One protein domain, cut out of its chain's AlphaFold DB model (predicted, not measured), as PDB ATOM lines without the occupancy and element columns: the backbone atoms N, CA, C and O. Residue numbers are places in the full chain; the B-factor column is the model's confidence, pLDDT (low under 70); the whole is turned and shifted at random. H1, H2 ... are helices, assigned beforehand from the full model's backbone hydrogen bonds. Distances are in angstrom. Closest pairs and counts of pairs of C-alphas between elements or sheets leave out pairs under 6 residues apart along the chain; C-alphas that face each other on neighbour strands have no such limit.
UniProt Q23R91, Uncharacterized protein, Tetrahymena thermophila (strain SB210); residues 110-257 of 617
ATOM      1  N   ASN A 110     263.829 249.747 164.652       47.84
ATOM      2  CA  ASN A 110     263.835 249.462 163.215       47.84
ATOM      3  C   ASN A 110     263.015 248.216 162.887       47.84
ATOM      4  O   ASN A 110     262.226 248.241 161.948       47.84
ATOM      5  N   THR A 111     263.136 247.149 163.681       50.09
ATOM      6  CA  THR A 111     262.313 245.941 163.523       50.09
ATOM      7  C   THR A 111     260.847 246.246 163.794       50.09
ATOM      8  O   THR A 111     259.974 245.820 163.048       50.09
ATOM      9  N   ILE A 112     260.562 247.043 164.824       52.47
ATOM     10  CA  ILE A 112     259.202 247.490 165.132       52.47
ATOM     11  C   ILE A 112     258.649 248.348 164.002       52.47
ATOM     12  O   ILE A 112     257.525 248.119 163.578       52.47
ATOM     13  N   ASN A 113     259.406 249.323 163.507       51.12
ATOM     14  CA  ASN A 113     258.980 250.204 162.426       51.12
ATOM     15  C   ASN A 113     258.836 249.439 161.111       51.12
ATOM     16  O   ASN A 113     257.924 249.740 160.349       51.12
ATOM     17  N   TRP A 114     259.656 248.415 160.868       56.75
ATOM     18  CA  TRP A 114     259.506 247.506 159.736       56.75
ATOM     19  C   TRP A 114     258.227 246.672 159.853       56.75
ATOM     20  O   TRP A 114     257.417 246.682 158.930       56.75
ATOM     21  N   LEU A 115     257.983 246.037 161.006       52.19
ATOM     22  CA  LEU A 115     256.745 245.301 161.283       52.19
ATOM     23  C   LEU A 115     255.522 246.229 161.167       52.19
ATOM     24  O   LEU A 115     254.536 245.896 160.521       52.19
ATOM     25  N   LYS A 116     255.588 247.438 161.728       51.16
ATOM     26  CA  LYS A 116     254.525 248.446 161.635       51.16
ATOM     27  C   LYS A 116     254.276 248.868 160.188       51.16
ATOM     28  O   LYS A 116     253.148 248.779 159.729       51.16
ATOM     29  N   LYS A 117     255.310 249.265 159.447       50.56
ATOM     30  CA  LYS A 117     255.198 249.698 158.046       50.56
ATOM     31  C   LYS A 117     254.680 248.584 157.133       50.56
ATOM     32  O   LYS A 117     253.999 248.868 156.157       50.56
ATOM     33  N   ARG A 118     254.994 247.327 157.448       50.19
ATOM     34  CA  ARG A 118     254.588 246.170 156.648       50.19
ATOM     35  C   ARG A 118     253.171 245.679 156.984       50.19
ATOM     36  O   ARG A 118     252.473 245.242 156.080       50.19
ATOM     37  N   TYR A 119     252.711 245.818 158.231       49.03
ATOM     38  CA  TYR A 119     251.436 245.232 158.685       49.03
ATOM     39  C   TYR A 119     250.358 246.235 159.160       49.03
ATOM     40  O   TYR A 119     249.217 245.832 159.375       49.03
ATOM     41  N   ILE A 120     250.660 247.531 159.329       40.56
ATOM     42  CA  ILE A 120     249.660 248.561 159.700       40.56
ATOM     43  C   ILE A 120     248.917 249.104 158.472       40.56
ATOM     44  O   ILE A 120     247.706 249.300 158.546       40.56
ATOM     45  N   ASP A 121     249.596 249.283 157.337       37.94
ATOM     46  CA  ASP A 121     248.985 249.878 156.134       37.94
ATOM     47  C   ASP A 121     248.254 248.855 155.239       37.94
ATOM     48  O   ASP A 121     247.632 249.216 154.239       37.94
ATOM     49  N   SER A 122     248.287 247.568 155.593       42.41
ATOM     50  CA  SER A 122     247.769 246.470 154.769       42.41
ATOM     51  C   SER A 122     246.390 245.949 155.169       42.41
ATOM     52  O   SER A 122     245.898 245.022 154.533       42.41
ATOM     53  N   GLY A 123     245.704 246.572 156.133       41.06
ATOM     54  CA  GLY A 123     244.349 246.169 156.546       41.06
ATOM     55  C   GLY A 123     243.296 246.129 155.421       41.06
ATOM     56  O   GLY A 123     242.219 245.586 155.634       41.06
ATOM     57  N   ASN A 124     243.612 246.666 154.233       37.19
ATOM     58  CA  ASN A 124     242.761 246.664 153.037       37.19
ATOM     59  C   ASN A 124     243.331 245.893 151.832       37.19
ATOM     60  O   ASN A 124     242.647 245.788 150.816       37.19
ATOM     61  N   LYS A 125     244.565 245.379 151.890       38.56
ATOM     62  CA  LYS A 125     245.141 244.582 150.799       38.56
ATOM     63  C   LYS A 125     245.230 243.142 151.272       38.56
ATOM     64  O   LYS A 125     245.920 242.874 152.253       38.56
ATOM     65  N   LYS A 126     244.532 242.233 150.579       40.41
ATOM     66  CA  LYS A 126     244.798 240.794 150.678       40.41
ATOM     67  C   LYS A 126     246.304 240.641 150.528       40.41
ATOM     68  O   LYS A 126     246.858 241.038 149.510       40.41
ATOM     69  N   TYR A 127     246.961 240.205 151.595       43.62
ATOM     70  CA  TYR A 127     248.419 240.257 151.708       43.62
ATOM     71  C   TYR A 127     249.115 239.287 150.741       43.62
ATOM     72  O   TYR A 127     250.336 239.228 150.704       43.62
ATOM     73  N   PHE A 128     248.317 238.507 150.015       49.62
ATOM     74  CA  PHE A 128     248.697 237.264 149.395       49.62
ATOM     75  C   PHE A 128     247.799 237.021 148.176       49.62
ATOM     76  O   PHE A 128     246.670 236.561 148.334       49.62
ATOM     77  N   GLY A 129     248.234 237.444 146.989       35.00
ATOM     78  CA  GLY A 129     247.461 237.243 145.762       35.00
ATOM     79  C   GLY A 129     248.323 237.191 144.502       35.00
ATOM     80  O   GLY A 129     248.843 238.215 144.059       35.00
ATOM     81  N   ASP A 130     248.411 235.985 143.934       45.31
ATOM     82  CA  ASP A 130     248.484 235.646 142.500       45.31
ATOM     83  C   ASP A 130     249.857 235.478 141.805       45.31
ATOM     84  O   ASP A 130     249.931 235.077 140.649       45.31
ATOM     85  N   GLN A 131     250.970 235.620 142.519       38.12
ATOM     86  CA  GLN A 131     252.294 235.060 142.134       38.12
ATOM     87  C   GLN A 131     253.160 234.819 143.375       38.12
ATOM     88  O   GLN A 131     254.019 233.936 143.425       38.12
ATOM     89  N   GLU A 132     252.870 235.597 144.412       48.31
ATOM     90  CA  GLU A 132     253.404 235.450 145.748       48.31
ATOM     91  C   GLU A 132     253.011 234.107 146.389       48.31
ATOM     92  O   GLU A 132     253.775 233.629 147.211       48.31
ATOM     93  N   ASP A 133     251.924 233.438 145.993       43.09
ATOM     94  CA  ASP A 133     251.399 232.226 146.661       43.09
ATOM     95  C   ASP A 133     252.410 231.061 146.722       43.09
ATOM     96  O   ASP A 133     252.482 230.321 147.707       43.09
ATOM     97  N   VAL A 134     253.300 230.956 145.728       41.19
ATOM     98  CA  VAL A 134     254.396 229.966 145.718       41.19
ATOM     99  C   VAL A 134     255.531 230.355 146.681       41.19
ATOM    100  O   VAL A 134     256.086 229.496 147.371       41.19
ATOM    101  N   GLN A 135     255.884 231.643 146.767       47.09
ATOM    102  CA  GLN A 135     256.863 232.138 147.749       47.09
ATOM    103  C   GLN A 135     256.279 232.140 149.175       47.09
ATOM    104  O   GLN A 135     256.982 231.844 150.141       47.09
ATOM    105  N   GLN A 136     254.980 232.398 149.307       56.09
ATOM    106  CA  GLN A 136     254.221 232.367 150.550       56.09
ATOM    107  C   GLN A 136     254.120 230.958 151.112       56.09
ATOM    108  O   GLN A 136     254.318 230.788 152.309       56.09
ATOM    109  N   SER A 137     253.882 229.944 150.276       61.53
ATOM    110  CA  SER A 137     253.860 228.548 150.723       61.53
ATOM    111  C   SER A 137     255.200 228.151 151.352       61.53
ATOM    112  O   SER A 137     255.227 227.591 152.450       61.53
ATOM    113  N   LYS A 138     256.330 228.554 150.743       66.38
ATOM    114  CA  LYS A 138     257.674 228.352 151.318       66.38
ATOM    115  C   LYS A 138     257.877 229.128 152.622       66.38
ATOM    116  O   LYS A 138     258.429 228.585 153.578       66.38
ATOM    117  N   PHE A 139     257.416 230.374 152.684       71.31
ATOM    118  CA  PHE A 139     257.542 231.206 153.880       71.31
ATOM    119  C   PHE A 139     256.698 230.684 155.050       71.31
ATOM    120  O   PHE A 139     257.206 230.526 156.159       71.31
ATOM    121  N   ILE A 140     255.431 230.350 154.800       76.56
ATOM    122  CA  ILE A 140     254.525 229.762 155.787       76.56
ATOM    123  C   ILE A 140     255.058 228.412 156.256       76.56
ATOM    124  O   ILE A 140     255.065 228.158 157.458       76.56
ATOM    125  N   LYS A 141     255.577 227.585 155.341       82.38
ATOM    126  CA  LYS A 141     256.245 226.330 155.693       82.38
ATOM    127  C   LYS A 141     257.395 226.556 156.666       82.38
ATOM    128  O   LYS A 141     257.499 225.839 157.651       82.38
ATOM    129  N   SER A 142     258.213 227.579 156.451       79.62
ATOM    130  CA  SER A 142     259.314 227.859 157.369       79.62
ATOM    131  C   SER A 142     258.849 228.399 158.732       79.62
ATOM    132  O   SER A 142     259.404 228.027 159.764       79.62
ATOM    133  N   ILE A 143     257.780 229.206 158.778       82.19
ATOM    134  CA  ILE A 143     257.135 229.599 160.047       82.19
ATOM    135  C   ILE A 143     256.611 228.359 160.780       82.19
ATOM    136  O   ILE A 143     256.872 228.197 161.972       82.19
ATOM    137  N   PHE A 144     255.911 227.476 160.068       88.56
ATOM    138  CA  PHE A 144     255.398 226.222 160.605       88.56
ATOM    139  C   PHE A 144     256.528 225.368 161.182       88.56
ATOM    140  O   PHE A 144     256.479 225.025 162.357       88.56
ATOM    141  N   GLU A 145     257.586 225.115 160.409       87.69
ATOM    142  CA  GLU A 145     258.759 224.345 160.839       87.69
ATOM    143  C   GLU A 145     259.459 224.958 162.055       87.69
ATOM    144  O   GLU A 145     259.908 224.234 162.941       87.69
ATOM    145  N   ASN A 146     259.558 226.286 162.132       83.00
ATOM    146  CA  ASN A 146     260.136 226.954 163.296       83.00
ATOM    147  C   ASN A 146     259.280 226.749 164.549       83.00
ATOM    148  O   ASN A 146     259.819 226.479 165.627       83.00
ATOM    149  N   ILE A 147     257.957 226.863 164.415       87.62
ATOM    150  CA  ILE A 147     257.018 226.657 165.518       87.62
ATOM    151  C   ILE A 147     257.037 225.191 165.962       87.62
ATOM    152  O   ILE A 147     257.274 224.924 167.140       87.62
ATOM    153  N   THR A 148     256.871 224.238 165.046       90.94
ATOM    154  CA  THR A 148     256.846 222.800 165.359       90.94
ATOM    155  C   THR A 148     258.179 222.303 165.911       90.94
ATOM    156  O   THR A 148     258.197 221.524 166.862       90.94
ATOM    157  N   ARG A 149     259.319 222.811 165.418       88.38
ATOM    158  CA  ARG A 149     260.648 222.515 165.982       88.38
ATOM    159  C   ARG A 149     260.788 223.013 167.418       88.38
ATOM    160  O   ARG A 149     261.342 222.301 168.254       88.38
ATOM    161  N   HIS A 150     260.296 224.215 167.719       86.44
ATOM    162  CA  HIS A 150     260.330 224.759 169.078       86.44
ATOM    163  C   HIS A 150     259.421 223.990 170.036       86.44
ATOM    164  O   HIS A 150     259.813 223.712 171.170       86.44
ATOM    165  N   LEU A 151     258.234 223.614 169.561       86.00
ATOM    166  CA  LEU A 151     257.263 222.819 170.308       86.00
ATOM    167  C   LEU A 151     257.649 221.337 170.412       86.00
ATOM    168  O   LEU A 151     257.141 220.640 171.283       86.00
ATOM    169  N   LYS A 152     258.597 220.874 169.587       88.44
ATOM    170  CA  LYS A 152     258.975 219.461 169.423       88.44
ATOM    171  C   LYS A 152     257.810 218.588 168.941       88.44
ATOM    172  O   LYS A 152     257.736 217.414 169.289       88.44
ATOM    173  N   THR A 153     256.934 219.161 168.121       85.81
ATOM    174  CA  THR A 153     255.754 218.511 167.537       85.81
ATOM    175  C   THR A 153     255.846 218.574 166.009       85.81
ATOM    176  O   THR A 153     255.146 219.358 165.377       85.81
ATOM    177  N   PRO A 154     256.752 217.804 165.376       79.62
ATOM    178  CA  PRO A 154     256.991 217.906 163.932       79.62
ATOM    179  C   PRO A 154     255.744 217.591 163.092       79.62
ATOM    180  O   PRO A 154     255.627 218.087 161.977       79.62
ATOM    181  N   GLU A 155     254.825 216.798 163.644       82.56
ATOM    182  CA  GLU A 155     253.577 216.378 163.006       82.56
ATOM    183  C   GLU A 155     252.565 217.526 162.863       82.56
ATOM    184  O   GLU A 155     251.747 217.500 161.949       82.56
ATOM    185  N   GLY A 156     252.645 218.566 163.704       91.38
ATOM    186  CA  GLY A 156     251.724 219.694 163.623       91.38
ATOM    187  C   GLY A 156     251.701 220.603 164.843       91.38
ATOM    188  O   GLY A 156     252.441 220.433 165.818       91.38
ATOM    189  N   VAL A 157     250.844 221.617 164.776       93.44
ATOM    190  CA  VAL A 157     250.681 222.618 165.835       93.44
ATOM    191  C   VAL A 157     249.379 222.353 166.579       93.44
ATOM    192  O   VAL A 157     248.297 222.615 166.059       93.44
ATOM    193  N   GLN A 158     249.478 221.866 167.816       93.75
ATOM    194  CA  GLN A 158     248.300 221.637 168.652       93.75
ATOM    195  C   GLN A 158     247.719 222.958 169.169       93.75
ATOM    196  O   GLN A 158     248.450 223.902 169.497       93.75
ATOM    197  N   ILE A 159     246.400 223.000 169.368       94.19
ATOM    198  CA  ILE A 159     245.717 224.197 169.885       94.19
ATOM    199  C   ILE A 159     246.259 224.668 171.242       94.19
ATOM    200  O   ILE A 159     246.418 225.870 171.483       94.19
ATOM    201  N   ASN A 160     246.566 223.722 172.131       91.94
ATOM    202  CA  ASN A 160     247.071 224.014 173.469       91.94
ATOM    203  C   ASN A 160     248.481 224.604 173.418       91.94
ATOM    204  O   ASN A 160     248.783 225.533 174.173       91.94
ATOM    205  N   ASP A 161     249.312 224.122 172.498       90.50
ATOM    206  CA  ASP A 161     250.676 224.602 172.315       90.50
ATOM    207  C   ASP A 161     250.697 226.012 171.736       90.50
ATOM    208  O   ASP A 161     251.386 226.897 172.254       90.50
ATOM    209  N   LEU A 162     249.870 226.269 170.721       90.50
ATOM    210  CA  LEU A 162     249.753 227.608 170.160       90.50
ATOM    211  C   LEU A 162     249.191 228.594 171.191       90.50
ATOM    212  O   LEU A 162     249.709 229.704 171.322       90.50
ATOM    213  N   ASN A 163     248.198 228.189 171.991       91.56
ATOM    214  CA  ASN A 163     247.710 229.004 173.105       91.56
ATOM    215  C   ASN A 163     248.817 229.287 174.127       91.56
ATOM    216  O   ASN A 163     248.948 230.417 174.597       91.56
ATOM    217  N   ARG A 164     249.645 228.292 174.459       88.25
ATOM    218  CA  ARG A 164     250.772 228.465 175.380       88.25
ATOM    219  C   ARG A 164     251.764 229.500 174.855       88.25
ATOM    220  O   ARG A 164     252.176 230.363 175.627       88.25
ATOM    221  N   LEU A 165     252.085 229.475 173.559       86.44
ATOM    222  CA  LEU A 165     252.935 230.485 172.917       86.44
ATOM    223  C   LEU A 165     252.294 231.879 172.945       86.44
ATOM    224  O   LEU A 165     252.962 232.860 173.274       86.44
ATOM    225  N   ILE A 166     250.991 231.975 172.676       85.81
ATOM    226  CA  ILE A 166     250.228 233.229 172.759       85.81
ATOM    227  C   ILE A 166     250.311 233.829 174.168       85.81
ATOM    228  O   ILE A 166     250.629 235.012 174.304       85.81
ATOM    229  N   GLN A 167     250.082 233.026 175.211       84.69
ATOM    230  CA  GLN A 167     250.180 233.484 176.602       84.69
ATOM    231  C   GLN A 167     251.624 233.845 176.980       84.69
ATOM    232  O   GLN A 167     251.862 234.891 177.579       84.69
ATOM    233  N   GLN A 168     252.601 233.017 176.590       81.44
ATOM    234  CA  GLN A 168     254.026 233.233 176.861       81.44
ATOM    235  C   GLN A 168     254.544 234.562 176.297       81.44
ATOM    236  O   GLN A 168     255.449 235.169 176.877       81.44
ATOM    237  N   TYR A 169     253.998 235.006 175.165       75.44
ATOM    238  CA  TYR A 169     254.361 236.271 174.530       75.44
ATOM    239  C   TYR A 169     253.374 237.410 174.805       75.44
ATOM    240  O   TYR A 169     253.461 238.445 174.146       75.44
ATOM    241  N   GLU A 170     252.492 237.240 175.795       73.12
ATOM    242  CA  GLU A 170     251.531 238.245 176.262       73.12
ATOM    243  C   GLU A 170     250.629 238.787 175.137       73.12
ATOM    244  O   GLU A 170     250.274 239.966 175.106       73.12
ATOM    245  N   LEU A 171     250.258 237.934 174.179       77.31
ATOM    246  CA  LEU A 171     249.427 238.319 173.041       77.31
ATOM    247  C   LEU A 171     247.937 238.318 173.423       77.31
ATOM    248  O   LEU A 171     247.468 237.391 174.084       77.31
ATOM    249  N   PRO A 172     247.142 239.313 172.984       73.06
ATOM    250  CA  PRO A 172     245.767 239.490 173.448       73.06
ATOM    251  C   PRO A 172     244.746 238.606 172.700       73.06
ATOM    252  O   PRO A 172     243.640 239.056 172.398       73.06
ATOM    253  N   LEU A 173     245.085 237.340 172.427       83.31
ATOM    254  CA  LEU A 173     244.163 236.348 171.867       83.31
ATOM    255  C   LEU A 173     243.660 235.428 172.984       83.31
ATOM    256  O   LEU A 173     244.438 234.903 173.776       83.31
ATOM    257  N   SER A 174     242.341 235.259 173.082       86.94
ATOM    258  CA  SER A 174     241.768 234.358 174.092       86.94
ATOM    259  C   SER A 174     241.694 232.932 173.565       86.94
ATOM    260  O   SER A 174     241.453 232.735 172.376       86.94
ATOM    261  N   PHE A 175     241.799 231.948 174.463       90.50
ATOM    262  CA  PHE A 175     241.660 230.539 174.093       90.50
ATOM    263  C   PHE A 175     240.342 230.257 173.360       90.50
ATOM    264  O   PHE A 175     240.355 229.620 172.322       90.50
ATOM    265  N   GLN A 176     239.221 230.829 173.818       90.56
ATOM    266  CA  GLN A 176     237.912 230.665 173.166       90.56
ATOM    267  C   GLN A 176     237.898 231.113 171.700       90.56
ATOM    268  O   GLN A 176     237.196 230.533 170.877       90.56
ATOM    269  N   VAL A 177     238.642 232.169 171.369       89.44
ATOM    270  CA  VAL A 177     238.733 232.664 169.991       89.44
ATOM    271  C   VAL A 177     239.691 231.807 169.180       89.44
ATOM    272  O   VAL A 177     239.372 231.486 168.041       89.44
ATOM    273  N   LEU A 178     240.798 231.363 169.776       91.88
ATOM    274  CA  LEU A 178     241.677 230.385 169.144       91.88
ATOM    275  C   LEU A 178     240.926 229.082 168.817       91.88
ATOM    276  O   LEU A 178     241.054 228.585 167.707       91.88
ATOM    277  N   SER A 179     240.067 228.589 169.714       93.38
ATOM    278  CA  SER A 179     239.204 227.427 169.461       93.38
ATOM    279  C   SER A 179     238.249 227.642 168.290       93.38
ATOM    280  O   SER A 179     238.109 226.760 167.453       93.38
ATOM    281  N   LYS A 180     237.618 228.820 168.190       92.75
ATOM    282  CA  LYS A 180     236.755 229.158 167.044       92.75
ATOM    283  C   LYS A 180     237.526 229.223 165.731       92.75
ATOM    284  O   LYS A 180     236.978 228.886 164.692       92.75
ATOM    285  N   ILE A 181     238.769 229.692 165.783       91.94
ATOM    286  CA  ILE A 181     239.652 229.729 164.622       91.94
ATOM    287  C   ILE A 181     240.019 228.302 164.201       91.94
ATOM    288  O   ILE A 181     239.877 227.990 163.027       91.94
ATOM    289  N   TYR A 182     240.404 227.430 165.139       94.44
ATOM    290  CA  TYR A 182     240.708 226.023 164.845       94.44
ATOM    291  C   TYR A 182     239.512 225.322 164.206       94.44
ATOM    292  O   TYR A 182     239.671 224.722 163.162       94.44
ATOM    293  N   GLN A 183     238.293 225.527 164.709       92.94
ATOM    294  CA  GLN A 183     237.073 224.966 164.102       92.94
ATOM    295  C   GLN A 183     236.850 225.320 162.618       92.94
ATOM    296  O   GLN A 183     236.001 224.704 161.982       92.94
ATOM    297  N   ILE A 184     237.536 226.338 162.088       89.94
ATOM    298  CA  ILE A 184     237.425 226.766 160.687       89.94
ATOM    299  C   ILE A 184     238.507 226.140 159.805       89.94
ATOM    300  O   ILE A 184     238.269 225.981 158.610       89.94
ATOM    301  N   VAL A 185     239.688 225.866 160.361       91.38
ATOM    302  CA  VAL A 185     240.890 225.513 159.586       91.38
ATOM    303  C   VAL A 185     241.440 224.124 159.897       91.38
ATOM    304  O   VAL A 185     242.214 223.617 159.104       91.38
ATOM    305  N   ASP A 186     241.041 223.532 161.023       93.62
ATOM    306  CA  ASP A 186     241.255 222.128 161.388       93.62
ATOM    307  C   ASP A 186     240.167 221.294 160.698       93.62
ATOM    308  O   ASP A 186     239.058 221.106 161.221       93.62
ATOM    309  N   HIS A 187     240.446 220.910 159.455       91.38
ATOM    310  CA  HIS A 187     239.512 220.191 158.592       91.38
ATOM    311  C   HIS A 187     239.353 218.746 159.057       91.38
ATOM    312  O   HIS A 187     238.242 218.207 159.005       91.38
ATOM    313  N   ASP A 188     240.436 218.164 159.575       92.25
ATOM    314  CA  ASP A 188     240.487 216.782 160.053       92.25
ATOM    315  C   ASP A 188     239.939 216.629 161.489       92.25
ATOM    316  O   ASP A 188     239.581 215.527 161.914       92.25
ATOM    317  N   ARG A 189     239.743 217.747 162.205       91.38
ATOM    318  CA  ARG A 189     239.173 217.852 163.564       91.38
ATOM    319  C   ARG A 189     239.968 217.098 164.623       91.38
ATOM    320  O   ARG A 189     239.400 216.656 165.630       91.38
ATOM    321  N   ASP A 190     241.266 216.958 164.423       92.38
ATOM    322  CA  ASP A 190     242.169 216.283 165.354       92.38
ATOM    323  C   ASP A 190     242.771 217.249 166.393       92.38
ATOM    324  O   ASP A 190     243.447 216.823 167.331       92.38
ATOM    325  N   SER A 191     242.438 218.546 166.311       91.69
ATOM    326  CA  SER A 191     242.986 219.635 167.128       91.69
ATOM    327  C   SER A 191     244.480 219.904 166.907       91.69
ATOM    328  O   SER A 191     245.113 220.570 167.746       91.69
ATOM    329  N   ILE A 192     245.038 219.428 165.794       94.12
ATOM    330  CA  ILE A 192     246.437 219.542 165.396       94.12
ATOM    331  C   ILE A 192     246.493 220.094 163.975       94.12
ATOM    332  O   ILE A 192     246.195 219.414 163.012       94.12
ATOM    333  N   LEU A 193     246.986 221.320 163.817       94.19
ATOM    334  CA  LEU A 193     247.127 221.872 162.473       94.19
ATOM    335  C   LEU A 193     248.328 221.240 161.779       94.19
ATOM    336  O   LEU A 193     249.474 221.479 162.188       94.19
ATOM    337  N   ASN A 194     248.073 220.488 160.713       93.31
ATOM    338  CA  ASN A 194     249.106 220.090 159.765       93.31
ATOM    339  C   ASN A 194     249.571 221.306 158.929       93.31
ATOM    340  O   ASN A 194     249.064 222.421 159.076       93.31
ATOM    341  N   LEU A 195     250.571 221.141 158.056       90.06
ATOM    342  CA  LEU A 195     251.111 222.269 157.279       90.06
ATOM    343  C   LEU A 195     250.045 222.961 156.406       90.06
ATOM    344  O   LEU A 195     250.060 224.188 156.300       90.06
ATOM    345  N   GLN A 196     249.141 222.196 155.791       88.50
ATOM    346  CA  GLN A 196     248.095 222.729 154.917       88.50
ATOM    347  C   GLN A 196     247.057 223.512 155.728       88.50
ATOM    348  O   GLN A 196     246.728 224.649 155.401       88.50
ATOM    349  N   GLU A 197     246.609 222.954 156.846       91.62
ATOM    350  CA  GLU A 197     245.674 223.608 157.767       91.62
ATOM    351  C   GLU A 197     246.296 224.829 158.452       91.62
ATOM    352  O   GLU A 197     245.625 225.818 158.741       91.62
ATOM    353  N   PHE A 198     247.610 224.814 158.673       90.25
ATOM    354  CA  PHE A 198     248.353 225.968 159.165       90.25
ATOM    355  C   PHE A 198     248.509 227.068 158.100       90.25
ATOM    356  O   PHE A 198     248.525 228.257 158.433       90.25
ATOM    357  N   GLN A 199     248.600 226.710 156.818       84.94
ATOM    358  CA  GLN A 199     248.495 227.682 155.727       84.94
ATOM    359  C   GLN A 199     247.107 228.313 155.705       84.94
ATOM    360  O   GLN A 199     247.003 229.543 155.700       84.94
ATOM    361  N   ASP A 200     246.059 227.499 155.818       83.12
ATOM    362  CA  ASP A 200     244.688 227.985 155.930       83.12
ATOM    363  C   ASP A 200     244.508 228.862 157.174       83.12
ATOM    364  O   ASP A 200     243.924 229.936 157.079       83.12
ATOM    365  N   LEU A 201     245.093 228.521 158.324       86.38
ATOM    366  CA  LEU A 201     245.106 229.379 159.516       86.38
ATOM    367  C   LEU A 201     245.613 230.795 159.201       86.38
ATOM    368  O   LEU A 201     245.061 231.779 159.689       86.38
ATOM    369  N   ILE A 202     246.672 230.914 158.405       81.25
ATOM    370  CA  ILE A 202     247.308 232.197 158.092       81.25
ATOM    371  C   ILE A 202     246.523 232.972 157.024       81.25
ATOM    372  O   ILE A 202     246.414 234.201 157.121       81.25
ATOM    373  N   LEU A 203     245.982 232.272 156.027       78.38
ATOM    374  CA  LEU A 203     245.396 232.858 154.819       78.38
ATOM    375  C   LEU A 203     243.866 233.001 154.874       78.38
ATOM    376  O   LEU A 203     243.305 233.807 154.136       78.38
ATOM    377  N   ASN A 204     243.171 232.274 155.749       79.81
ATOM    378  CA  ASN A 204     241.712 232.212 155.760       79.81
ATOM    379  C   ASN A 204     241.071 233.532 156.233       79.81
ATOM    380  O   ASN A 204     241.282 234.009 157.354       79.81
ATOM    381  N   ASP A 205     240.230 234.110 155.371       74.12
ATOM    382  CA  ASP A 205     239.541 235.383 155.612       74.12
ATOM    383  C   ASP A 205     238.589 235.324 156.824       74.12
ATOM    384  O   ASP A 205     238.487 236.288 157.589       74.12
ATOM    385  N   ASN A 206     237.916 234.190 157.054       79.81
ATOM    386  CA  ASN A 206     236.997 234.023 158.185       79.81
ATOM    387  C   ASN A 206     237.754 233.943 159.516       79.81
ATOM    388  O   ASN A 206     237.349 234.581 160.493       79.81
ATOM    389  N   ALA A 207     238.876 233.218 159.546       81.25
ATOM    390  CA  ALA A 207     239.758 233.157 160.708       81.25
ATOM    391  C   ALA A 207     240.321 234.548 161.053       81.25
ATOM    392  O   ALA A 207     240.248 234.990 162.205       81.25
ATOM    393  N   ASN A 208     240.788 235.291 160.043       77.50
ATOM    394  CA  ASN A 208     241.264 236.666 160.201       77.50
ATOM    395  C   ASN A 208     240.164 237.622 160.691       77.50
ATOM    396  O   ASN A 208     240.424 238.475 161.541       77.50
ATOM    397  N   LYS A 209     238.924 237.471 160.218       80.44
ATOM    398  CA  LYS A 209     237.784 238.275 160.678       80.44
ATOM    399  C   LYS A 209     237.469 238.038 162.156       80.44
ATOM    400  O   LYS A 209     237.331 238.999 162.911       80.44
ATOM    401  N   ILE A 210     237.423 236.776 162.589       83.44
ATOM    402  CA  ILE A 210     237.201 236.402 163.997       83.44
ATOM    403  C   ILE A 210     238.310 236.952 164.897       83.44
ATOM    404  O   ILE A 210     238.033 237.496 165.970       83.44
ATOM    405  N   PHE A 211     239.561 236.849 164.445       83.00
ATOM    406  CA  PHE A 211     240.712 237.442 165.115       83.00
ATOM    407  C   PHE A 211     240.543 238.964 165.273       83.00
ATOM    408  O   PHE A 211     240.601 239.493 166.385       83.00
ATOM    409  N   LEU A 212     240.262 239.670 164.176       76.62
ATOM    410  CA  LEU A 212     240.108 241.127 164.140       76.62
ATOM    411  C   LEU A 212     238.983 241.638 165.046       76.62
ATOM    412  O   LEU A 212     239.162 242.645 165.739       76.62
ATOM    413  N   ASP A 213     237.843 240.952 165.065       78.12
ATOM    414  CA  ASP A 213     236.695 241.339 165.885       78.12
ATOM    415  C   ASP A 213     237.033 241.271 167.382       78.12
ATOM    416  O   ASP A 213     236.692 242.186 168.133       78.12
ATOM    417  N   GLN A 214     237.804 240.271 167.831       70.88
ATOM    418  CA  GLN A 214     238.274 240.228 169.220       70.88
ATOM    419  C   GLN A 214     239.327 241.314 169.512       70.88
ATOM    420  O   GLN A 214     239.323 241.930 170.588       70.88
ATOM    421  N   PHE A 215     240.228 241.562 168.559       66.56
ATOM    422  CA  PHE A 215     241.343 242.497 168.716       66.56
ATOM    423  C   PHE A 215     240.891 243.962 168.819       66.56
ATOM    424  O   PHE A 215     241.480 244.730 169.586       66.56
ATOM    425  N   LYS A 216     239.795 244.351 168.152       62.78
ATOM    426  CA  LYS A 216     239.217 245.709 168.246       62.78
ATOM    427  C   LYS A 216     238.773 246.087 169.665       62.78
ATOM    428  O   LYS A 216     238.910 247.244 170.057       62.78
ATOM    429  N   HIS A 217     238.288 245.130 170.459       59.41
ATOM    430  CA  HIS A 217     237.719 245.410 171.783       59.41
ATOM    431  C   HIS A 217     238.746 245.419 172.925       59.41
ATOM    432  O   HIS A 217     238.544 246.118 173.919       59.41
ATOM    433  N   ARG A 218     239.863 244.687 172.804       56.72
ATOM    434  CA  ARG A 218     240.828 244.509 173.909       56.72
ATOM    435  C   ARG A 218     242.000 245.494 173.904       56.72
ATOM    436  O   ARG A 218     242.696 245.608 174.910       56.72
ATOM    437  N   TYR A 219     242.204 246.276 172.840       54.34
ATOM    438  CA  TYR A 219     243.418 247.094 172.707       54.34
ATOM    439  C   TYR A 219     243.614 248.203 173.740       54.34
ATOM    440  O   TYR A 219     244.755 248.591 174.002       54.34
ATOM    441  N   LYS A 220     242.527 248.700 174.336       53.81
ATOM    442  CA  LYS A 220     242.605 249.743 175.366       53.81
ATOM    443  C   LYS A 220     243.314 249.259 176.636       53.81
ATOM    444  O   LYS A 220     243.865 250.082 177.358       53.81
ATOM    445  N   GLN A 221     243.343 247.947 176.881       51.50
ATOM    446  CA  GLN A 221     243.889 247.352 178.106       51.50
ATOM    447  C   GLN A 221     245.388 247.018 178.009       51.50
ATOM    448  O   GLN A 221     246.063 246.938 179.030       51.50
ATOM    449  N   TYR A 222     245.941 246.883 176.797       49.78
ATOM    450  CA  TYR A 222     247.326 246.450 176.573       49.78
ATOM    451  C   TYR A 222     248.199 247.592 176.032       49.78
ATOM    452  O   TYR A 222     248.688 247.550 174.899       49.78
ATOM    453  N   GLN A 223     248.386 248.645 176.836       47.47
ATOM    454  CA  GLN A 223     249.249 249.785 176.482       47.47
ATOM    455  C   GLN A 223     250.744 249.412 176.401       47.47
ATOM    456  O   GLN A 223     251.501 250.092 175.717       47.47
ATOM    457  N   ASN A 224     251.157 248.299 177.019       44.59
ATOM    458  CA  ASN A 224     252.568 247.912 177.160       44.59
ATOM    459  C   ASN A 224     253.128 247.044 176.012       44.59
ATOM    460  O   ASN A 224     254.329 246.756 175.997       44.59
ATOM    461  N   ILE A 225     252.288 246.626 175.055       50.28
ATOM    462  CA  ILE A 225     252.706 245.796 173.916       50.28
ATOM    463  C   ILE A 225     253.104 246.706 172.745       50.28
ATOM    464  O   ILE A 225     252.262 247.414 172.187       50.28
ATOM    465  N   ILE A 226     254.386 246.671 172.358       46.09
ATOM    466  CA  ILE A 226     254.937 247.546 171.305       46.09
ATOM    467  C   ILE A 226     254.461 247.153 169.900       46.09
ATOM    468  O   ILE A 226     254.266 248.024 169.047       46.09
ATOM    469  N   TYR A 227     254.263 245.855 169.656       51.81
ATOM    470  CA  TYR A 227     253.759 245.354 168.384       51.81
ATOM    471  C   TYR A 227     252.398 244.695 168.543       51.81
ATOM    472  O   TYR A 227     252.174 243.837 169.392       51.81
ATOM    473  N   LYS A 228     251.481 245.141 167.702       62.44
ATOM    474  CA  LYS A 228     250.060 244.899 167.808       62.44
ATOM    475  C   LYS A 228     249.642 244.154 166.541       62.44
ATOM    476  O   LYS A 228     249.404 244.838 165.550       62.44
ATOM    477  N   PRO A 229     249.659 242.804 166.517       65.00
ATOM    478  CA  PRO A 229     249.353 242.077 165.294       65.00
ATOM    479  C   PRO A 229     247.931 242.425 164.850       65.00
ATOM    480  O   PRO A 229     246.973 242.274 165.606       65.00
ATOM    481  N   THR A 230     247.824 242.959 163.638       65.94
ATOM    482  CA  THR A 230     246.584 243.420 162.998       65.94
ATOM    483  C   THR A 230     245.899 242.315 162.196       65.94
ATOM    484  O   THR A 230     244.813 242.529 161.681       65.94
ATOM    485  N   SER A 231     246.497 241.129 162.113       70.00
ATOM    486  CA  SER A 231     245.948 239.935 161.468       70.00
ATOM    487  C   SER A 231     246.466 238.673 162.159       70.00
ATOM    488  O   SER A 231     247.450 238.719 162.910       70.00
ATOM    489  N   LEU A 232     245.830 237.534 161.885       75.94
ATOM    490  CA  LEU A 232     246.268 236.235 162.388       75.94
ATOM    491  C   LEU A 232     247.621 235.842 161.776       75.94
ATOM    492  O   LEU A 232     248.509 235.370 162.482       75.94
ATOM    493  N   SER A 233     247.835 236.178 160.500       73.19
ATOM    494  CA  SER A 233     249.134 236.051 159.833       73.19
ATOM    495  C   SER A 233     250.242 236.835 160.548       73.19
ATOM    496  O   SER A 233     251.305 236.288 160.846       73.19
ATOM    497  N   ALA A 234     249.981 238.091 160.922       71.25
ATOM    498  CA  ALA A 234     250.923 238.916 161.674       71.25
ATOM    499  C   ALA A 234     251.218 238.348 163.072       71.25
ATOM    500  O   ALA A 234     252.331 238.520 163.579       71.25
ATOM    501  N   LEU A 235     250.247 237.671 163.698       79.94
ATOM    502  CA  LEU A 235     250.441 236.979 164.971       79.94
ATOM    503  C   LEU A 235     251.370 235.768 164.811       79.94
ATOM    504  O   LEU A 235     252.332 235.651 165.569       79.94
ATOM    505  N   CYS A 236     251.130 234.904 163.824       80.88
ATOM    506  CA  CYS A 236     251.953 233.713 163.582       80.88
ATOM    507  C   CYS A 236     253.405 234.085 163.247       80.88
ATOM    508  O   CYS A 236     254.341 233.507 163.801       80.88
ATOM    509  N   ILE A 237     253.602 235.117 162.422       74.00
ATOM    510  CA  ILE A 237     254.929 235.664 162.102       74.00
ATOM    511  C   ILE A 237     255.616 236.191 163.361       74.00
ATOM    512  O   ILE A 237     256.792 235.912 163.597       74.00
ATOM    513  N   PHE A 238     254.888 236.933 164.199       74.06
ATOM    514  CA  PHE A 238     255.431 237.443 165.453       74.06
ATOM    515  C   PHE A 238     255.857 236.310 166.391       74.06
ATOM    516  O   PHE A 238     256.942 236.375 166.962       74.06
ATOM    517  N   ILE A 239     255.048 235.260 166.535       80.69
ATOM    518  CA  ILE A 239     255.398 234.087 167.346       80.69
ATOM    519  C   ILE A 239     256.655 233.408 166.789       80.69
ATOM    520  O   ILE A 239     257.598 233.187 167.546       80.69
ATOM    521  N   SER A 240     256.716 233.159 165.478       79.19
ATOM    522  CA  SER A 240     257.893 232.567 164.829       79.19
ATOM    523  C   SER A 240     259.157 233.396 165.068       79.19
ATOM    524  O   SER A 240     260.199 232.846 165.414       79.19
ATOM    525  N   PHE A 241     259.068 234.724 164.962       71.38
ATOM    526  CA  PHE A 241     260.180 235.631 165.259       71.38
ATOM    527  C   PHE A 241     260.639 235.543 166.721       71.38
ATOM    528  O   PHE A 241     261.824 235.618 167.033       71.38
ATOM    529  N   ARG A 242     259.692 235.406 167.651       73.44
ATOM    530  CA  ARG A 242     259.987 235.342 169.086       73.44
ATOM    531  C   ARG A 242     260.596 234.015 169.510       73.44
ATOM    532  O   ARG A 242     261.266 233.967 170.541       73.44
ATOM    533  N   ILE A 243     260.339 232.970 168.739       75.56
ATOM    534  CA  ILE A 243     260.968 231.660 168.865       75.56
ATOM    535  C   ILE A 243     262.386 231.698 168.286       75.56
ATOM    536  O   ILE A 243     263.310 231.193 168.918       75.56
ATOM    537  N   ASN A 244     262.558 232.316 167.115       66.62
ATOM    538  CA  ASN A 244     263.829 232.370 166.404       66.62
ATOM    539  C   ASN A 244     264.057 233.764 165.791       66.62
ATOM    540  O   ASN A 244     263.461 234.116 164.771       66.62
ATOM    541  N   HIS A 245     264.934 234.555 166.419       54.22
ATOM    542  CA  HIS A 245     265.264 235.914 165.976       54.22
ATOM    543  C   HIS A 245     266.023 235.918 164.634       54.22
ATOM    544  O   HIS A 245     265.867 236.849 163.842       54.22
ATOM    545  N   ASP A 246     266.806 234.871 164.357       43.09
ATOM    546  CA  ASP A 246     267.662 234.772 163.169       43.09
ATOM    547  C   ASP A 246     266.850 234.555 161.889       43.09
ATOM    548  O   ASP A 246     267.211 235.065 160.829       43.09
ATOM    549  N   PHE A 247     265.679 233.925 162.016       46.41
ATOM    550  CA  PHE A 247     264.751 233.681 160.914       46.41
ATOM    551  C   PHE A 247     264.294 234.970 160.208       46.41
ATOM    552  O   PHE A 247     264.138 235.007 158.989       46.41
ATOM    553  N   LEU A 248     264.109 236.063 160.959       48.31
ATOM    554  CA  LEU A 248     263.765 237.355 160.369       48.31
ATOM    555  C   LEU A 248     264.977 238.002 159.696       48.31
ATOM    556  O   LEU A 248     264.806 238.649 158.673       48.31
ATOM    557  N   THR A 249     266.184 237.843 160.237       44.53
ATOM    558  CA  THR A 249     267.402 238.388 159.619       44.53
ATOM    559  C   THR A 249     267.628 237.772 158.243       44.53
ATOM    560  O   THR A 249     267.870 238.512 157.297       44.53
ATOM    561  N   GLU A 250     267.465 236.453 158.124       42.41
ATOM    562  CA  GLU A 250     267.598 235.693 156.876       42.41
ATOM    563  C   GLU A 250     266.478 236.041 155.881       42.41
ATOM    564  O   GLU A 250     266.752 236.430 154.750       42.41
ATOM    565  N   PHE A 251     265.219 236.083 156.333       43.31
ATOM    566  CA  PHE A 251     264.090 236.492 155.489       43.31
ATOM    567  C   PHE A 251     264.162 237.962 155.034       43.31
ATOM    568  O   PHE A 251     263.790 238.287 153.904       43.31
ATOM    569  N   LEU A 252     264.636 238.874 155.892       41.22
ATOM    570  CA  LEU A 252     264.902 240.271 155.532       41.22
ATOM    571  C   LEU A 252     266.072 240.388 154.553       41.22
ATOM    572  O   LEU A 252     266.074 241.311 153.740       41.22
ATOM    573  N   TYR A 253     267.049 239.486 154.626       41.75
ATOM    574  CA  TYR A 253     268.149 239.406 153.671       41.75
ATOM    575  C   TYR A 253     267.636 238.968 152.292       41.75
ATOM    576  O   TYR A 253     267.835 239.685 151.310       41.75
ATOM    577  N   ASP A 254     266.876 237.871 152.244       38.19
ATOM    578  CA  ASP A 254     266.337 237.284 151.012       38.19
ATOM    579  C   ASP A 254     265.291 238.185 150.340       38.19
ATOM    580  O   ASP A 254     265.308 238.391 149.126       38.19
ATOM    581  N   SER A 255     264.409 238.808 151.128       36.78
ATOM    582  CA  SER A 255     263.357 239.695 150.609       36.78
ATOM    583  C   SER A 255     263.893 241.046 150.119       36.78
ATOM    584  O   SER A 255     263.281 241.675 149.256       36.78
ATOM    585  N   ASN A 256     265.027 241.522 150.649       38.88
ATOM    586  CA  ASN A 256     265.679 242.740 150.152       38.88
ATOM    587  C   ASN A 256     266.503 242.496 148.879       38.88
ATOM    588  O   ASN A 256     266.804 243.458 148.170       38.88
ATOM    589  N   PHE A 257     266.829 241.241 148.562       32.75
ATOM    590  CA  PHE A 257     267.580 240.888 147.359       32.75
ATOM    591  C   PHE A 257     266.740 240.990 146.076       32.75
ATOM    592  O   PHE A 257     267.287 241.275 145.017       32.75
TER     593      PHE A 257
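AT A GLANCE: This is residues 110 to 257 of the 617 residues of an uncharacterized protein of Tetrahymena thermophila (strain SB210) (UniProt Q23R91). This is a rounded body of crossed helices built round H7 in the middle, with H2, H5 and H6 packed on it, and with H4 packed on H5 and H6 and joined to H3 as a helical hairpin. H1 and H8 are held loosely, H1 only near H7 and H8 meeting it at a corner; residues 129 to 135, of which 132 to 135 belong to H2, stick out. The printed part has 148 residues with eight named helices, H1 to H8 in order along the chain, and no named strand; the class is all helix. The whole is compact, with a radius of gyration of the C-alphas of 14.6 A and spans of 40 by 36 by 29 A.

HOW THE PARTS SIT: Begin at H1, residues 110 to 119; it is close to but not clearly touching the hub, H7, residues 232 to 243, with the C-alphas of Tyr 119 and Ala 234 closest at 7.0 A. In H2, residues 132 to 151, look at residues 143 to 150, which touch H7 at a steep tilt of 48 degrees, closest at C-alphas 143 and 240, 5.7 A. Residues 137 to 144 of H2 touch H5, residues 195 to 203, closest at C-alphas 140 and 199, 6.4 A. H3, residues 159 to 168, and H4, residues 175 to 185, form a helical hairpin, closest at C-alphas 163 and 175, 6.3 A. H4 touches H6, residues 205 to 218, at a shallow tilt of 13 degrees, opposite ways, with C-alphas 181 and 207 closest at 5.2 A. H4 also touches H5, closest at C-alphas 185 and 197, 5.5 A. H5 touches residues 232 to 236 of H7, closest at C-alphas 202 and 233, 4.6 A. Residues 207 to 211 of H6 touch residues 232 to 233 of H7, about perpendicular at 76 degrees, closest at C-alphas 208 and 232, 5.5 A. H8, residues 246 to 257, only just touches H7, only at the corner, with 3 pairs of C-alphas within 8 A, closest 241 and 248, 6.3 A. Every O i to N i+4 pair is within hydrogen-bond range in H1, H3, H5, H7 and H8; H2 has 15 of 16, H4 6 of 7 and H6 8 of 10.

IN THESE COORDINATES: Find C-alpha 110 at (263.835, 249.462, 163.215), where H1 begins. H2, the longest helix, begins at C-alpha 132, (253.404, 235.450, 145.748), and runs 27.9 A; H6 runs 20.5 A. H8 ends at C-alpha 257, (267.580, 240.888, 147.359).

THE WHOLE: The C-alphas farthest apart, 176 and 257, are 40.6 A apart. The printed part has no cut; the links H1 to H2 and H6 to H7 are long. Model confidence is under 70 at residues 110 to 138, 215 to 230 and 244 to 257.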